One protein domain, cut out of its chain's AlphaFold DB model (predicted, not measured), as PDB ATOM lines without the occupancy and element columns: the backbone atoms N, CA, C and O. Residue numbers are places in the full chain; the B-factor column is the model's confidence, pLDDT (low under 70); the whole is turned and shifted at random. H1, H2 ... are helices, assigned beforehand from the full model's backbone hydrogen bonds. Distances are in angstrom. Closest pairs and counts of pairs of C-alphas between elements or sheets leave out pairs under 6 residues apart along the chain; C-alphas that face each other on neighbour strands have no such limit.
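This is residues 16 to 116 of the 260 residues of the protein "PMC2NT domain-containing protein" of Onchocerca flexuosa (UniProt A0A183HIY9). Two long helices, H3 and H4, run the same way at a shallow tilt and are near each other without clear contact; the 13-residue link between them folds back from the end of H3 to the beginning of H4. A third helix, H1, stands free at a distance, the chain running out along it, turning through short H2 and coming back along H3, while residues 103 to 115 of H4 stick out at the other end. The printed part has 101 residues with four named helices, H1, H2, H3 and H4 in that order, and no named strand; the class is all helix. The whole is loose, with a radius of gyration of the C-alphas of 18.1 A, and a rod spanning 64 by 29 by 23 A.

H4, residues 85 to 115, is close to but not clearly touching H3, residues 48 to 71; their closest C-alphas, of Leu 69 and Ala 95, are 7.3 A apart. Their lines stand at a shallow tilt of 28 degrees, the same way. H2, residues 41 to 45, and H3 touch only at the corner by their tight link, and only just, with 3 pairs of C-alphas within 8 A; H3 does so with residues 50 to 51 alone, and the closest C-alphas, of Ala 45 and Ala 51, are 5.3 A apart. H1, residues 16 to 32, is apart from H2, H3 and H4, and H2 is apart from H4. In H1, H2, H3 and H4 every O i to N i+4 pair is within hydrogen-bond range.

H4 measures 44.8 A from first to last C-alpha and ends at C-alpha 115, (-27.180, 2.170, -177.063). H3 measures 34.6 A, H1 24.4 A and H2 6.0 A. H1 begins at C-alpha 16, (-19.445, 25.400, -154.935).

The C-alphas farthest apart, of Phe 47 and Met 116, are 64.2 A apart. The printed part has no cut. The link from H3 to H4 is long, and that from H1 to H2 is short. Mean pLDDT of the printed part is 87.9; residues 39 and 116 are under 70.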
ATOM      1  N   SER A  16     -20.452  25.949-155.851       91.12
ATOM      2  CA  SER A  16     -19.445  25.400-154.935       91.12
ATOM      3  C   SER A  16     -18.308  24.705-155.690       91.12
ATOM      4  O   SER A  16     -17.135  24.952-155.414       91.12
ATOM      5  N   VAL A  17     -18.624  23.900-156.712       92.56
ATOM      6  CA  VAL A  17     -17.619  23.233-157.556       92.56
ATOM      7  C   VAL A  17     -16.762  24.246-158.319       92.56
ATOM      8  O   VAL A  17     -15.542  24.085-158.383       92.56
ATOM      9  N   LYS A  18     -17.360  25.302-158.889       93.44
ATOM     10  CA  LYS A  18     -16.600  26.376-159.559       93.44
ATOM     11  C   LYS A  18     -15.654  27.078-158.586       93.44
ATOM     12  O   LYS A  18     -14.489  27.286-158.924       93.44
ATOM     13  N   ASN A  19     -16.134  27.390-157.384       94.56
ATOM     14  CA  ASN A  19     -15.335  28.032-156.344       94.56
ATOM     15  C   ASN A  19     -14.148  27.157-155.931       94.56
ATOM     16  O   ASN A  19     -13.017  27.638-155.910       94.56
ATOM     17  N   VAL A  20     -14.369  25.860-155.694       92.62
ATOM     18  CA  VAL A  20     -13.292  24.910-155.365       92.62
ATOM     19  C   VAL A  20     -12.260  24.832-156.491       92.62
ATOM     20  O   VAL A  20     -11.062  24.916-156.220       92.62
ATOM     21  N   LYS A  21     -12.694  24.743-157.756       93.06
ATOM     22  CA  LYS A  21     -11.784  24.735-158.916       93.06
ATOM     23  C   LYS A  21     -10.928  26.000-158.980       93.06
ATOM     24  O   LYS A  21      -9.719  25.907-159.168       93.06
ATOM     25  N   LEU A  22     -11.535  27.173-158.794       95.44
ATOM     26  CA  LEU A  22     -10.816  28.448-158.809       95.44
ATOM     27  C   LEU A  22      -9.794  28.534-157.667       95.44
ATOM     28  O   LEU A  22      -8.654  28.939-157.894       95.44
ATOM     29  N   CYS A  23     -10.182  28.131-156.457       94.31
ATOM     30  CA  CYS A  23      -9.288  28.086-155.303       94.31
ATOM     31  C   CYS A  23      -8.116  27.124-155.525       94.31
ATOM     32  O   CYS A  23      -6.983  27.483-155.214       94.31
ATOM     33  N   ALA A  24      -8.359  25.948-156.111       93.19
ATOM     34  CA  ALA A  24      -7.308  24.987-156.433       93.19
ATOM     35  C   ALA A  24      -6.302  25.557-157.448       93.19
ATOM     36  O   ALA A  24      -5.099  25.472-157.227       93.19
ATOM     37  N   VAL A  25      -6.777  26.209-158.518       95.69
ATOM     38  CA  VAL A  25      -5.901  26.854-159.513       95.69
ATOM     39  C   VAL A  25      -5.056  27.960-158.880       95.69
ATOM     40  O   VAL A  25      -3.855  28.030-159.129       95.69
ATOM     41  N   ARG A  26      -5.656  28.800-158.026       94.94
ATOM     42  CA  ARG A  26      -4.919  29.839-157.290       94.94
ATOM     43  C   ARG A  26      -3.866  29.235-156.366       94.94
ATOM     44  O   ARG A  26      -2.731  29.685-156.389       94.94
ATOM     45  N   ALA A  27      -4.216  28.194-155.612       92.56
ATOM     46  CA  ALA A  27      -3.280  27.510-154.726       92.56
ATOM     47  C   ALA A  27      -2.084  26.919-155.490       92.56
ATOM     48  O   ALA A  27      -0.955  27.041-155.028       92.56
ATOM     49  N   VAL A  28      -2.310  26.337-156.674       93.31
ATOM     50  CA  VAL A  28      -1.229  25.864-157.557       93.31
ATOM     51  C   VAL A  28      -0.374  27.031-158.058       93.31
ATOM     52  O   VAL A  28       0.848  26.921-158.079       93.31
ATOM     53  N   GLY A  29      -0.994  28.158-158.421       93.81
ATOM     54  CA  GLY A  29      -0.280  29.375-158.816       93.81
ATOM     55  C   GLY A  29       0.655  29.898-157.722       93.81
ATOM     56  O   GLY A  29       1.836  30.106-157.982       93.81
ATOM     57  N   GLU A  30       0.154  30.033-156.494       92.06
ATOM     58  CA  GLU A  30       0.951  30.462-155.334       92.06
ATOM     59  C   GLU A  30       2.039  29.443-154.969       92.06
ATOM     60  O   GLU A  30       3.155  29.821-154.624       92.06
ATOM     61  N   ALA A  31       1.756  28.140-155.088       89.69
ATOM     62  CA  ALA A  31       2.749  27.094-154.858       89.69
ATOM     63  C   ALA A  31       3.896  27.154-155.881       89.69
ATOM     64  O   ALA A  31       5.052  26.971-155.509       89.69
ATOM     65  N   ASN A  32       3.591  27.458-157.145       89.56
ATOM     66  CA  ASN A  32       4.597  27.648-158.194       89.56
ATOM     67  C   ASN A  32       5.407  28.943-158.019       89.56
ATOM     68  O   ASN A  32       6.504  29.041-158.559       89.56
ATOM     69  N   ALA A  33       4.884  29.926-157.279       89.12
ATOM     70  CA  ALA A  33       5.602  31.151-156.931       89.12
ATOM     71  C   ALA A  33       6.571  30.966-155.745       89.12
ATOM     72  O   ALA A  33       7.341  31.878-155.433       89.12
ATOM     73  N   LEU A  34       6.544  29.813-155.066       87.00
ATOM     74  CA  LEU A  34       7.490  29.509-153.994       87.00
ATOM     75  C   LEU A  34       8.906  29.285-154.550       87.00
ATOM     76  O   LEU A  34       9.052  28.775-155.661       87.00
ATOM     77  N   PRO A  35       9.959  29.598-153.765       85.25
ATOM     78  CA  PRO A  35      11.341  29.350-154.161       85.25
ATOM     79  C   PRO A  35      11.549  27.897-154.596       85.25
ATOM     80  O   PRO A  35      11.364  26.963-153.806       85.25
ATOM     81  N   MET A  36      11.937  27.699-155.856       77.62
ATOM     82  CA  MET A  36      12.251  26.371-156.371       77.62
ATOM     83  C   MET A  36      13.533  25.847-155.721       77.62
ATOM     84  O   MET A  36      14.430  26.618-155.382       77.62
ATOM     85  N   ARG A  37      13.671  24.518-155.615       72.31
ATOM     86  CA  ARG A  37      14.884  23.875-155.067       72.31
ATOM     87  C   ARG A  37      16.182  24.352-155.738       72.31
ATOM     88  O   ARG A  37      17.222  24.353-155.094       72.31
ATOM     89  N   THR A  38      16.106  24.787-156.993       71.44
ATOM     90  CA  THR A  38      17.241  25.279-157.788       71.44
ATOM     91  C   THR A  38      17.586  26.754-157.529       71.44
ATOM     92  O   THR A  38      18.714  27.164-157.781       71.44
ATOM     93  N   GLU A  39      16.658  27.560-157.001       69.00
ATOM     94  CA  GLU A  39      16.807  29.016-156.849       69.00
ATOM     95  C   GLU A  39      16.728  29.439-155.377       69.00
ATOM     96  O   GLU A  39      15.726  29.962-154.892       69.00
ATOM     97  N   GLY A  40      17.807  29.201-154.627       76.50
ATOM     98  CA  GLY A  40      17.969  29.775-153.286       76.50
ATOM     99  C   GLY A  40      17.055  29.198-152.198       76.50
ATOM    100  O   GLY A  40      17.043  29.732-151.089       76.50
ATOM    101  N   TYR A  41      16.333  28.100-152.458       85.75
ATOM    102  CA  TYR A  41      15.502  27.417-151.457       85.75
ATOM    103  C   TYR A  41      16.267  27.093-150.166       85.75
ATOM    104  O   TYR A  41      15.719  27.257-149.080       85.75
ATOM    105  N   GLU A  42      17.540  26.694-150.263       87.81
ATOM    106  CA  GLU A  42      18.374  26.369-149.097       87.81
ATOM    107  C   GLU A  42      18.507  27.544-148.118       87.81
ATOM    108  O   GLU A  42      18.462  27.353-146.902       87.81
ATOM    109  N   LEU A  43      18.588  28.775-148.637       88.06
ATOM    110  CA  LEU A  43      18.648  29.974-147.809       88.06
ATOM    111  C   LEU A  43      17.328  30.183-147.063       88.06
ATOM    112  O   LEU A  43      17.341  30.429-145.861       88.06
ATOM    113  N   TYR A  44      16.188  30.037-147.741       87.25
ATOM    114  CA  TYR A  44      14.877  30.138-147.096       87.25
ATOM    115  C   TYR A  44      14.659  29.023-146.065       87.25
ATOM    116  O   TYR A  44      14.195  29.289-144.957       87.25
ATOM    117  N   ALA A  45      15.058  27.791-146.391       86.69
ATOM    118  CA  ALA A  45      14.960  26.631-145.510       86.69
ATOM    119  C   ALA A  45      15.837  26.753-144.251       86.69
ATOM    120  O   ALA A  45      15.514  26.148-143.230       86.69
ATOM    121  N   SER A  46      16.900  27.566-144.290       90.12
ATOM    122  CA  SER A  46      17.726  27.851-143.111       90.12
ATOM    123  C   SER A  46      16.978  28.630-142.020       90.12
ATOM    124  O   SER A  46      17.328  28.525-140.844       90.12
ATOM    125  N   PHE A  47      15.922  29.375-142.376       93.50
ATOM    126  CA  PHE A  47      15.106  30.112-141.416       93.50
ATOM    127  C   PHE A  47      14.047  29.192-140.783       93.50
ATOM    128  O   PHE A  47      13.125  28.747-141.476       93.50
ATOM    129  N   PRO A  48      14.073  28.973-139.452       93.94
ATOM    130  CA  PRO A  48      13.144  28.053-138.788       93.94
ATOM    131  C   PRO A  48      11.666  28.414-138.987       93.94
ATOM    132  O   PRO A  48      10.821  27.533-139.114       93.94
ATOM    133  N   ALA A  49      11.343  29.710-139.051       93.69
ATOM    134  CA  ALA A  49       9.975  30.177-139.268       93.69
ATOM    135  C   ALA A  49       9.423  29.745-140.638       93.69
ATOM    136  O   ALA A  49       8.280  29.298-140.729       93.69
ATOM    137  N   TYR A  50      10.245  29.834-141.688       91.75
ATOM    138  CA  TYR A  50       9.867  29.411-143.033       91.75
ATOM    139  C   TYR A  50       9.746  27.886-143.122       91.75
ATOM    140  O   TYR A  50       8.741  27.380-143.618       91.75
ATOM    141  N   ALA A  51      10.722  27.152-142.578       90.50
ATOM    142  CA  ALA A  51      10.688  25.690-142.548       90.50
ATOM    143  C   ALA A  51       9.435  25.159-141.828       90.50
ATOM    144  O   ALA A  51       8.748  24.278-142.344       90.50
ATOM    145  N   ASN A  52       9.079  25.746-140.680       93.44
ATOM    146  CA  ASN A  52       7.867  25.389-139.940       93.44
ATOM    147  C   ASN A  52       6.592  25.690-140.735       93.44
ATOM    148  O   ASN A  52       5.694  24.851-140.787       93.44
ATOM    149  N   LEU A  53       6.522  26.855-141.390       92.69
ATOM    150  CA  LEU A  53       5.386  27.205-142.241       92.69
ATOM    151  C   LEU A  53       5.213  26.189-143.375       92.69
ATOM    152  O   LEU A  53       4.097  25.728-143.607       92.69
ATOM    153  N   MET A  54       6.301  25.807-144.047       91.06
ATOM    154  CA  MET A  54       6.255  24.835-145.142       91.06
ATOM    155  C   MET A  54       5.859  23.436-144.666       91.06
ATOM    156  O   MET A  54       5.037  22.789-145.316       91.06
ATOM    157  N   MET A  55       6.349  22.992-143.503       90.44
ATOM    158  CA  MET A  55       5.916  21.725-142.897       90.44
ATOM    159  C   MET A  55       4.418  21.723-142.556       90.44
ATOM    160  O   MET A  55       3.729  20.736-142.820       90.44
ATOM    161  N   GLU A  56       3.891  22.825-142.017       92.50
ATOM    162  CA  GLU A  56       2.456  22.965-141.739       92.50
ATOM    163  C   GLU A  56       1.620  22.950-143.028       92.50
ATOM    164  O   GLU A  56       0.606  22.251-143.093       92.50
ATOM    165  N   GLN A  57       2.052  23.639-144.094       92.06
ATOM    166  CA  GLN A  57       1.337  23.575-145.377       92.06
ATOM    167  C   GLN A  57       1.379  22.171-145.990       92.06
ATOM    168  O   GLN A  57       0.342  21.671-146.428       92.06
ATOM    169  N   GLN A  58       2.529  21.490-145.950       90.94
ATOM    170  CA  GLN A  58       2.647  20.099-146.395       90.94
ATOM    171  C   GLN A  58       1.666  19.195-145.639       90.94
ATOM    172  O   GLN A  58       0.955  18.393-146.252       90.94
ATOM    173  N   ARG A  59       1.579  19.338-144.310       91.56
ATOM    174  CA  ARG A  59       0.651  18.564-143.478       91.56
ATOM    175  C   ARG A  59      -0.804  18.819-143.871       91.56
ATOM    176  O   ARG A  59      -1.556  17.862-144.043       91.56
ATOM    177  N   ARG A  60      -1.199  20.084-144.046       92.25
ATOM    178  CA  ARG A  60      -2.566  20.458-144.447       92.25
ATOM    179  C   ARG A  60      -2.935  19.873-145.807       92.25
ATOM    180  O   ARG A  60      -4.004  19.284-145.935       92.25
ATOM    181  N   ILE A  61      -2.042  19.975-146.792       91.88
ATOM    182  CA  ILE A  61      -2.252  19.405-148.131       91.88
ATOM    183  C   ILE A  61      -2.380  17.882-148.056       91.88
ATOM    184  O   ILE A  61      -3.284  17.320-148.664       91.88
ATOM    185  N   THR A  62      -1.541  17.215-147.261       90.69
ATOM    186  CA  THR A  62      -1.584  15.750-147.100       90.69
ATOM    187  C   THR A  62      -2.910  15.281-146.491       90.69
ATOM    188  O   THR A  62      -3.484  14.290-146.945       90.69
ATOM    189  N   ILE A  63      -3.431  16.003-145.491       91.19
ATOM    190  CA  ILE A  63      -4.736  15.702-144.880       91.19
ATOM    191  C   ILE A  63      -5.865  15.907-145.894       91.19
ATOM    192  O   ILE A  63      -6.661  14.993-146.095       91.19
ATOM    193  N   MET A  64      -5.892  17.055-146.582       91.56
ATOM    194  CA  MET A  64      -6.908  17.334-147.605       91.56
ATOM    195  C   MET A  64      -6.883  16.290-148.725       91.56
ATOM    196  O   MET A  64      -7.929  15.793-149.128       91.56
ATOM    197  N   LEU A  65      -5.695  15.913-149.204       91.06
ATOM    198  CA  LEU A  65      -5.531  14.893-150.237       91.06
ATOM    199  C   LEU A  65      -6.108  13.543-149.793       91.06
ATOM    200  O   LEU A  65      -6.820  12.892-150.555       91.06
ATOM    201  N   ARG A  66      -5.838  13.139-148.546       89.81
ATOM    202  CA  ARG A  66      -6.377  11.904-147.972       89.81
ATOM    203  C   ARG A  66      -7.903  11.930-147.911       89.81
ATOM    204  O   ARG A  66      -8.529  10.953-148.308       89.81
ATOM    205  N   GLU A  67      -8.486  13.021-147.425       90.75
ATOM    206  CA  GLU A  67      -9.942  13.175-147.341       90.75
ATOM    207  C   GLU A  67     -10.585  13.139-148.730       90.75
ATOM    208  O   GLU A  67     -11.548  12.407-148.943       90.75
ATOM    209  N   VAL A  68     -10.016  13.861-149.700       90.81
ATOM    210  CA  VAL A  68     -10.511  13.886-151.084       90.81
ATOM    211  C   VAL A  68     -10.470  12.494-151.708       90.81
ATOM    212  O   VAL A  68     -11.464  12.058-152.284       90.81
ATOM    213  N   LEU A  69      -9.361  11.766-151.571       89.88
ATOM    214  CA  LEU A  69      -9.222  10.439-152.173       89.88
ATOM    215  C   LEU A  69     -10.081   9.384-151.470       89.88
ATOM    216  O   LEU A  69     -10.681   8.540-152.136       89.88
ATOM    217  N   GLN A  70     -10.226   9.463-150.147       88.25
ATOM    218  CA  GLN A  70     -11.147   8.599-149.414       88.25
ATOM    219  C   GLN A  70     -12.604   8.857-149.829       88.25
ATOM    220  O   GLN A  70     -13.344   7.904-150.081       88.25
ATOM    221  N   ASN A  71     -12.995  10.125-149.981       88.62
ATOM    222  CA  ASN A  71     -14.332  10.514-150.438       88.62
ATOM    223  C   ASN A  71     -14.581  10.155-151.911       88.62
ATOM    224  O   ASN A  71     -15.704   9.820-152.278       88.62
ATOM    225  N   ALA A  72     -13.540  10.140-152.747       86.62
ATOM    226  CA  ALA A  72     -13.599   9.612-154.112       86.62
ATOM    227  C   ALA A  72     -13.743   8.073-154.159       86.62
ATOM    228  O   ALA A  72     -13.930   7.487-155.228       86.62
ATOM    229  N   GLY A  73     -13.677   7.397-153.007       82.38
ATOM    230  CA  GLY A  73     -13.819   5.951-152.893       82.38
ATOM    231  C   GLY A  73     -12.534   5.179-153.191       82.38
ATOM    232  O   GLY A  73     -12.610   3.974-153.477       82.38
ATOM    233  N   CYS A  74     -11.369   5.833-153.137       84.75
ATOM    234  CA  CYS A  74     -10.076   5.158-153.191       84.75
ATOM    235  C   CYS A  74      -9.843   4.367-151.907       84.75
ATOM    236  O   CYS A  74     -10.038   4.864-150.799       84.75
ATOM    237  N   ARG A  75      -9.405   3.115-152.059       80.00
ATOM    238  CA  ARG A  75      -9.092   2.223-150.929       80.00
ATOM    239  C   ARG A  75      -7.619   2.257-150.530       80.00
ATOM    240  O   ARG A  75      -7.263   1.670-149.513       80.00
ATOM    241  N   ILE A  76      -6.779   2.917-151.326       83.56
ATOM    242  CA  ILE A  76      -5.334   2.989-151.110       83.56
ATOM    243  C   ILE A  76      -5.059   3.961-149.953       83.56
ATOM    244  O   ILE A  76      -5.454   5.128-150.026       83.56
ATOM    245  N   PRO A  77      -4.423   3.503-148.860       80.81
ATOM    246  CA  PRO A  77      -4.155   4.347-147.708       80.81
ATOM    247  C   PRO A  77      -2.971   5.280-147.982       80.81
ATOM    248  O   PRO A  77      -1.827   4.845-148.137       80.81
ATOM    249  N   ILE A  78      -3.237   6.585-147.969       83.69
ATOM    250  CA  ILE A  78      -2.186   7.601-148.051       83.69
ATOM    251  C   ILE A  78      -1.565   7.825-146.670       83.69
ATOM    252  O   ILE A  78      -2.297   8.061-145.700       83.69
ATOM    253  N   PRO A  79      -0.227   7.756-146.552       82.12
ATOM    254  CA  PRO A  79       0.452   7.969-145.284       82.12
ATOM    255  C   PRO A  79       0.328   9.433-144.846       82.12
ATOM    256  O   PRO A  79       0.452  10.359-145.641       82.12
ATOM    257  N   ALA A  80       0.104   9.654-143.548       77.00
ATOM    258  CA  ALA A  80      -0.038  11.001-142.984       77.00
ATOM    259  C   ALA A  80       1.292  11.768-142.888       77.00
ATOM    260  O   ALA A  80       1.298  12.987-142.728       77.00
ATOM    261  N   LYS A  81       2.419  11.053-142.948       80.75
ATOM    262  CA  LYS A  81       3.766  11.615-142.926       80.75
ATOM    263  C   LYS A  81       4.524  11.085-144.137       80.75
ATOM    264  O   LYS A  81       4.534   9.880-144.365       80.75
ATOM    265  N   ILE A  82       5.148  11.992-144.879       84.94
ATOM    266  CA  ILE A  82       5.947  11.667-146.061       84.94
ATOM    267  C   ILE A  82       7.361  11.344-145.572       84.94
ATOM    268  O   ILE A  82       8.062  12.233-145.091       84.94
ATOM    269  N   SER A  83       7.731  10.064-145.598       81.50
ATOM    270  CA  SER A  83       9.095   9.595-145.315       81.50
ATOM    271  C   SER A  83       9.940   9.545-146.581       81.50
ATOM    272  O   SER A  83      11.088   9.975-146.560       81.50
ATOM    273  N   ASP A  84       9.339   9.059-147.666       87.81
ATOM    274  CA  ASP A  84       9.913   9.004-149.002       87.81
ATOM    275  C   ASP A  84       8.942   9.687-149.970       87.81
ATOM    276  O   ASP A  84       7.732   9.443-149.929       87.81
ATOM    277  N   LEU A  85       9.470  10.604-150.781       87.94
ATOM    278  CA  LEU A  85       8.675  11.349-151.748       87.94
ATOM    279  C   LEU A  85       8.294  10.466-152.935       87.94
ATOM    280  O   LEU A  85       7.167  10.578-153.409       87.94
ATOM    281  N   ASP A  86       9.189   9.583-153.377       91.06
ATOM    282  CA  ASP A  86       8.962   8.765-154.569       91.06
ATOM    283  C   ASP A  86       7.875   7.719-154.287       91.06
ATOM    284  O   ASP A  86       6.872   7.658-154.994       91.06
ATOM    285  N   GLU A  87       7.972   7.013-153.155       90.62
ATOM    286  CA  GLU A  87       6.930   6.076-152.709       90.62
ATOM    287  C   GLU A  87       5.572   6.774-152.500       90.62
ATOM    288  O   GLU A  87       4.506   6.222-152.786       90.62
ATOM    289  N   PHE A  88       5.584   8.006-151.982       90.19
ATOM    290  CA  PHE A  88       4.364   8.789-151.806       90.19
ATOM    291  C   PHE A  88       3.720   9.152-153.149       90.19
ATOM    292  O   PHE A  88       2.499   9.049-153.281       90.19
ATOM    293  N   LEU A  89       4.523   9.545-154.141       90.94
ATOM    294  CA  LEU A  89       4.049   9.841-155.491       90.94
ATOM    295  C   LEU A  89       3.493   8.588-156.176       90.94
ATOM    296  O   LEU A  89       2.397   8.661-156.729       90.94
ATOM    297  N   ASP A  90       4.160   7.439-156.055       92.12
ATOM    298  CA  ASP A  90       3.681   6.166-156.610       92.12
ATOM    299  C   ASP A  90       2.292   5.794-156.068       92.12
ATOM    300  O   ASP A  90       1.386   5.442-156.827       92.12
ATOM    301  N   ARG A  91       2.068   5.961-154.757       90.56
ATOM    302  CA  ARG A  91       0.748   5.725-154.141       90.56
ATOM    303  C   ARG A  91      -0.328   6.681-154.654       90.56
ATOM    304  O   ARG A  91      -1.493   6.296-154.750       90.56
ATOM    305  N   ILE A  92       0.028   7.933-154.951       91.62
ATOM    306  CA  ILE A  92      -0.908   8.902-155.540       91.62
ATOM    307  C   ILE A  92      -1.271   8.490-156.966       91.62
ATOM    308  O   ILE A  92      -2.443   8.573-157.333       91.62
ATOM    309  N   VAL A  93      -0.297   8.035-157.756       92.94
ATOM    310  CA  VAL A  93      -0.536   7.537-159.117       92.94
ATOM    311  C   VAL A  93      -1.495   6.347-159.079       92.94
ATOM    312  O   VAL A  93      -2.529   6.389-159.741       92.94
ATOM    313  N   GLU A  94      -1.246   5.362-158.212       92.00
ATOM    314  CA  GLU A  94      -2.134   4.205-158.035       92.00
ATOM    315  C   GLU A  94      -3.558   4.625-157.609       92.00
ATOM    316  O   GLU A  94      -4.564   4.095-158.094       92.00
ATOM    317  N   ALA A  95      -3.672   5.618-156.719       90.88
ATOM    318  CA  ALA A  95      -4.963   6.153-156.292       90.88
ATOM    319  C   ALA A  95      -5.719   6.840-157.435       90.88
ATOM    320  O   ALA A  95      -6.930   6.648-157.560       90.88
ATOM    321  N   ASN A  96      -5.023   7.604-158.276       92.00
ATOM    322  CA  ASN A  96      -5.612   8.239-159.451       92.00
ATOM    323  C   ASN A  96      -6.061   7.202-160.486       92.00
ATOM    324  O   ASN A  96      -7.176   7.314-160.999       92.00
ATOM    325  N   ASP A  97      -5.262   6.161-160.735       93.06
ATOM    326  CA  ASP A  97      -5.624   5.067-161.643       93.06
ATOM    327  C   ASP A  97      -6.903   4.361-161.181       93.06
ATOM    328  O   ASP A  97      -7.807   4.126-161.983       93.06
ATOM    329  N   SER A  98      -7.054   4.129-159.871       90.50
ATOM    330  CA  SER A  98      -8.281   3.559-159.298       90.50
ATOM    331  C   SER A  98      -9.531   4.429-159.528       90.50
ATOM    332  O   SER A  98     -10.640   3.904-159.691       90.50
ATOM    333  N   ILE A  99      -9.386   5.760-159.536       90.50
ATOM    334  CA  ILE A  99     -10.488   6.685-159.856       90.50
ATOM    335  C   ILE A  99     -10.802   6.622-161.349       90.50
ATOM    336  O   ILE A  99     -11.970   6.494-161.722       90.50
ATOM    337  N   CYS A 100      -9.774   6.691-162.192       91.94
ATOM    338  CA  CYS A 100      -9.907   6.664-163.645       91.94
ATOM    339  C   CYS A 100     -10.534   5.356-164.140       91.94
ATOM    340  O   CYS A 100     -11.446   5.400-164.964       91.94
ATOM    341  N   GLU A 101     -10.130   4.205-163.597       91.88
ATOM    342  CA  GLU A 101     -10.715   2.898-163.920       91.88
ATOM    343  C   GLU A 101     -12.216   2.878-163.605       91.88
ATOM    344  O   GLU A 101     -13.039   2.474-164.426       91.88
ATOM    345  N   ARG A 102     -12.604   3.394-162.436       90.31
ATOM    346  CA  ARG A 102     -14.010   3.467-162.020       90.31
ATOM    347  C   ARG A 102     -14.827   4.413-162.890       90.31
ATOM    348  O   ARG A 102     -15.956   4.081-163.245       90.31
ATOM    349  N   ALA A 103     -14.267   5.570-163.235       91.19
ATOM    350  CA  ALA A 103     -14.885   6.496-164.175       91.19
ATOM    351  C   ALA A 103     -15.062   5.843-165.557       91.19
ATOM    352  O   ALA A 103     -16.128   5.976-166.151       91.19
ATOM    353  N   GLY A 104     -14.070   5.076-166.022       92.38
ATOM    354  CA  GLY A 104     -14.138   4.294-167.259       92.38
ATOM    355  C   GLY A 104     -15.273   3.270-167.243       92.38
ATOM    356  O   GLY A 104     -16.120   3.283-168.130       92.38
ATOM    357  N   ILE A 105     -15.372   2.465-166.180       89.69
ATOM    358  CA  ILE A 105     -16.466   1.493-166.011       89.69
ATOM    359  C   ILE A 105     -17.834   2.191-166.040       89.69
ATOM    360  O   ILE A 105     -18.761   1.706-166.686       89.69
ATOM    361  N   LEU A 106     -17.984   3.329-165.355       88.94
ATOM    362  CA  LEU A 106     -19.243   4.082-165.343       88.94
ATOM    363  C   LEU A 106     -19.589   4.650-166.725       88.94
ATOM    364  O   LEU A 106     -20.747   4.584-167.133       88.94
ATOM    365  N   LEU A 107     -18.603   5.170-167.459       91.81
ATOM    366  CA  LEU A 107     -18.792   5.646-168.829       91.81
ATOM    367  C   LEU A 107     -19.210   4.508-169.768       91.81
ATOM    368  O   LEU A 107     -20.165   4.681-170.526       91.81
ATOM    369  N   ASP A 108     -18.577   3.338-169.664       87.69
ATOM    370  CA  ASP A 108     -18.936   2.151-170.444       87.69
ATOM    371  C   ASP A 108     -20.369   1.691-170.147       87.69
ATOM    372  O   ASP A 108     -21.128   1.366-171.063       87.69
ATOM    373  N   LEU A 109     -20.771   1.689-168.871       83.81
ATOM    374  CA  LEU A 109     -22.136   1.348-168.461       83.81
ATOM    375  C   LEU A 109     -23.163   2.342-169.018       83.81
ATOM    376  O   LEU A 109     -24.189   1.923-169.555       83.81
ATOM    377  N   LEU A 110     -22.880   3.647-168.952       84.38
ATOM    378  CA  LEU A 110     -23.748   4.680-169.525       84.38
ATOM    379  C   LEU A 110     -23.831   4.578-171.051       84.38
ATOM    380  O   LEU A 110     -24.898   4.775-171.633       84.38
ATOM    381  N   GLN A 111     -22.725   4.246-171.715       83.44
ATOM    382  CA  GLN A 111     -22.690   4.068-173.161       83.44
ATOM    383  C   GLN A 111     -23.493   2.839-173.603       83.44
ATOM    384  O   GLN A 111     -24.232   2.931-174.585       83.44
ATOM    385  N   LYS A 112     -23.406   1.726-172.863       78.06
ATOM    386  CA  LYS A 112     -24.243   0.533-173.074       78.06
ATOM    387  C   LYS A 112     -25.725   0.841-172.871       78.06
ATOM    388  O   LYS A 112     -26.533   0.527-173.742       78.06
ATOM    389  N   ALA A 113     -26.072   1.544-171.790       72.19
ATOM    390  CA  ALA A 113     -27.446   1.970-171.522       72.19
ATOM    391  C   ALA A 113     -27.997   2.885-172.632       72.19
ATOM    392  O   ALA A 113     -29.126   2.706-173.082       72.19
ATOM    393  N   ARG A 114     -27.184   3.827-173.135       72.31
ATOM    394  CA  ARG A 114     -27.568   4.734-174.230       72.31
ATOM    395  C   ARG A 114     -27.801   4.006-175.552       72.31
ATOM    396  O   ARG A 114     -28.631   4.447-176.342       72.31
ATOM    397  N   ARG A 115     -27.048   2.939-175.822       71.06
ATOM    398  CA  ARG A 115     -27.180   2.170-177.063       71.06
ATOM    399  C   ARG A 115     -28.375   1.223-177.060       71.06
ATOM    400  O   ARG A 115     -28.677   0.726-178.138       71.06
ATOM    401  N   MET A 116     -29.031   0.994-175.908       56.84
ATOM    402  CA  MET A 116     -30.009  -0.091-175.717       56.84
ATOM    403  C   MET A 116     -29.558  -1.333-176.486       56.84
ATOM    404  O   MET A 116     -30.313  -1.875-177.289       56.84
TER     405      MET A 116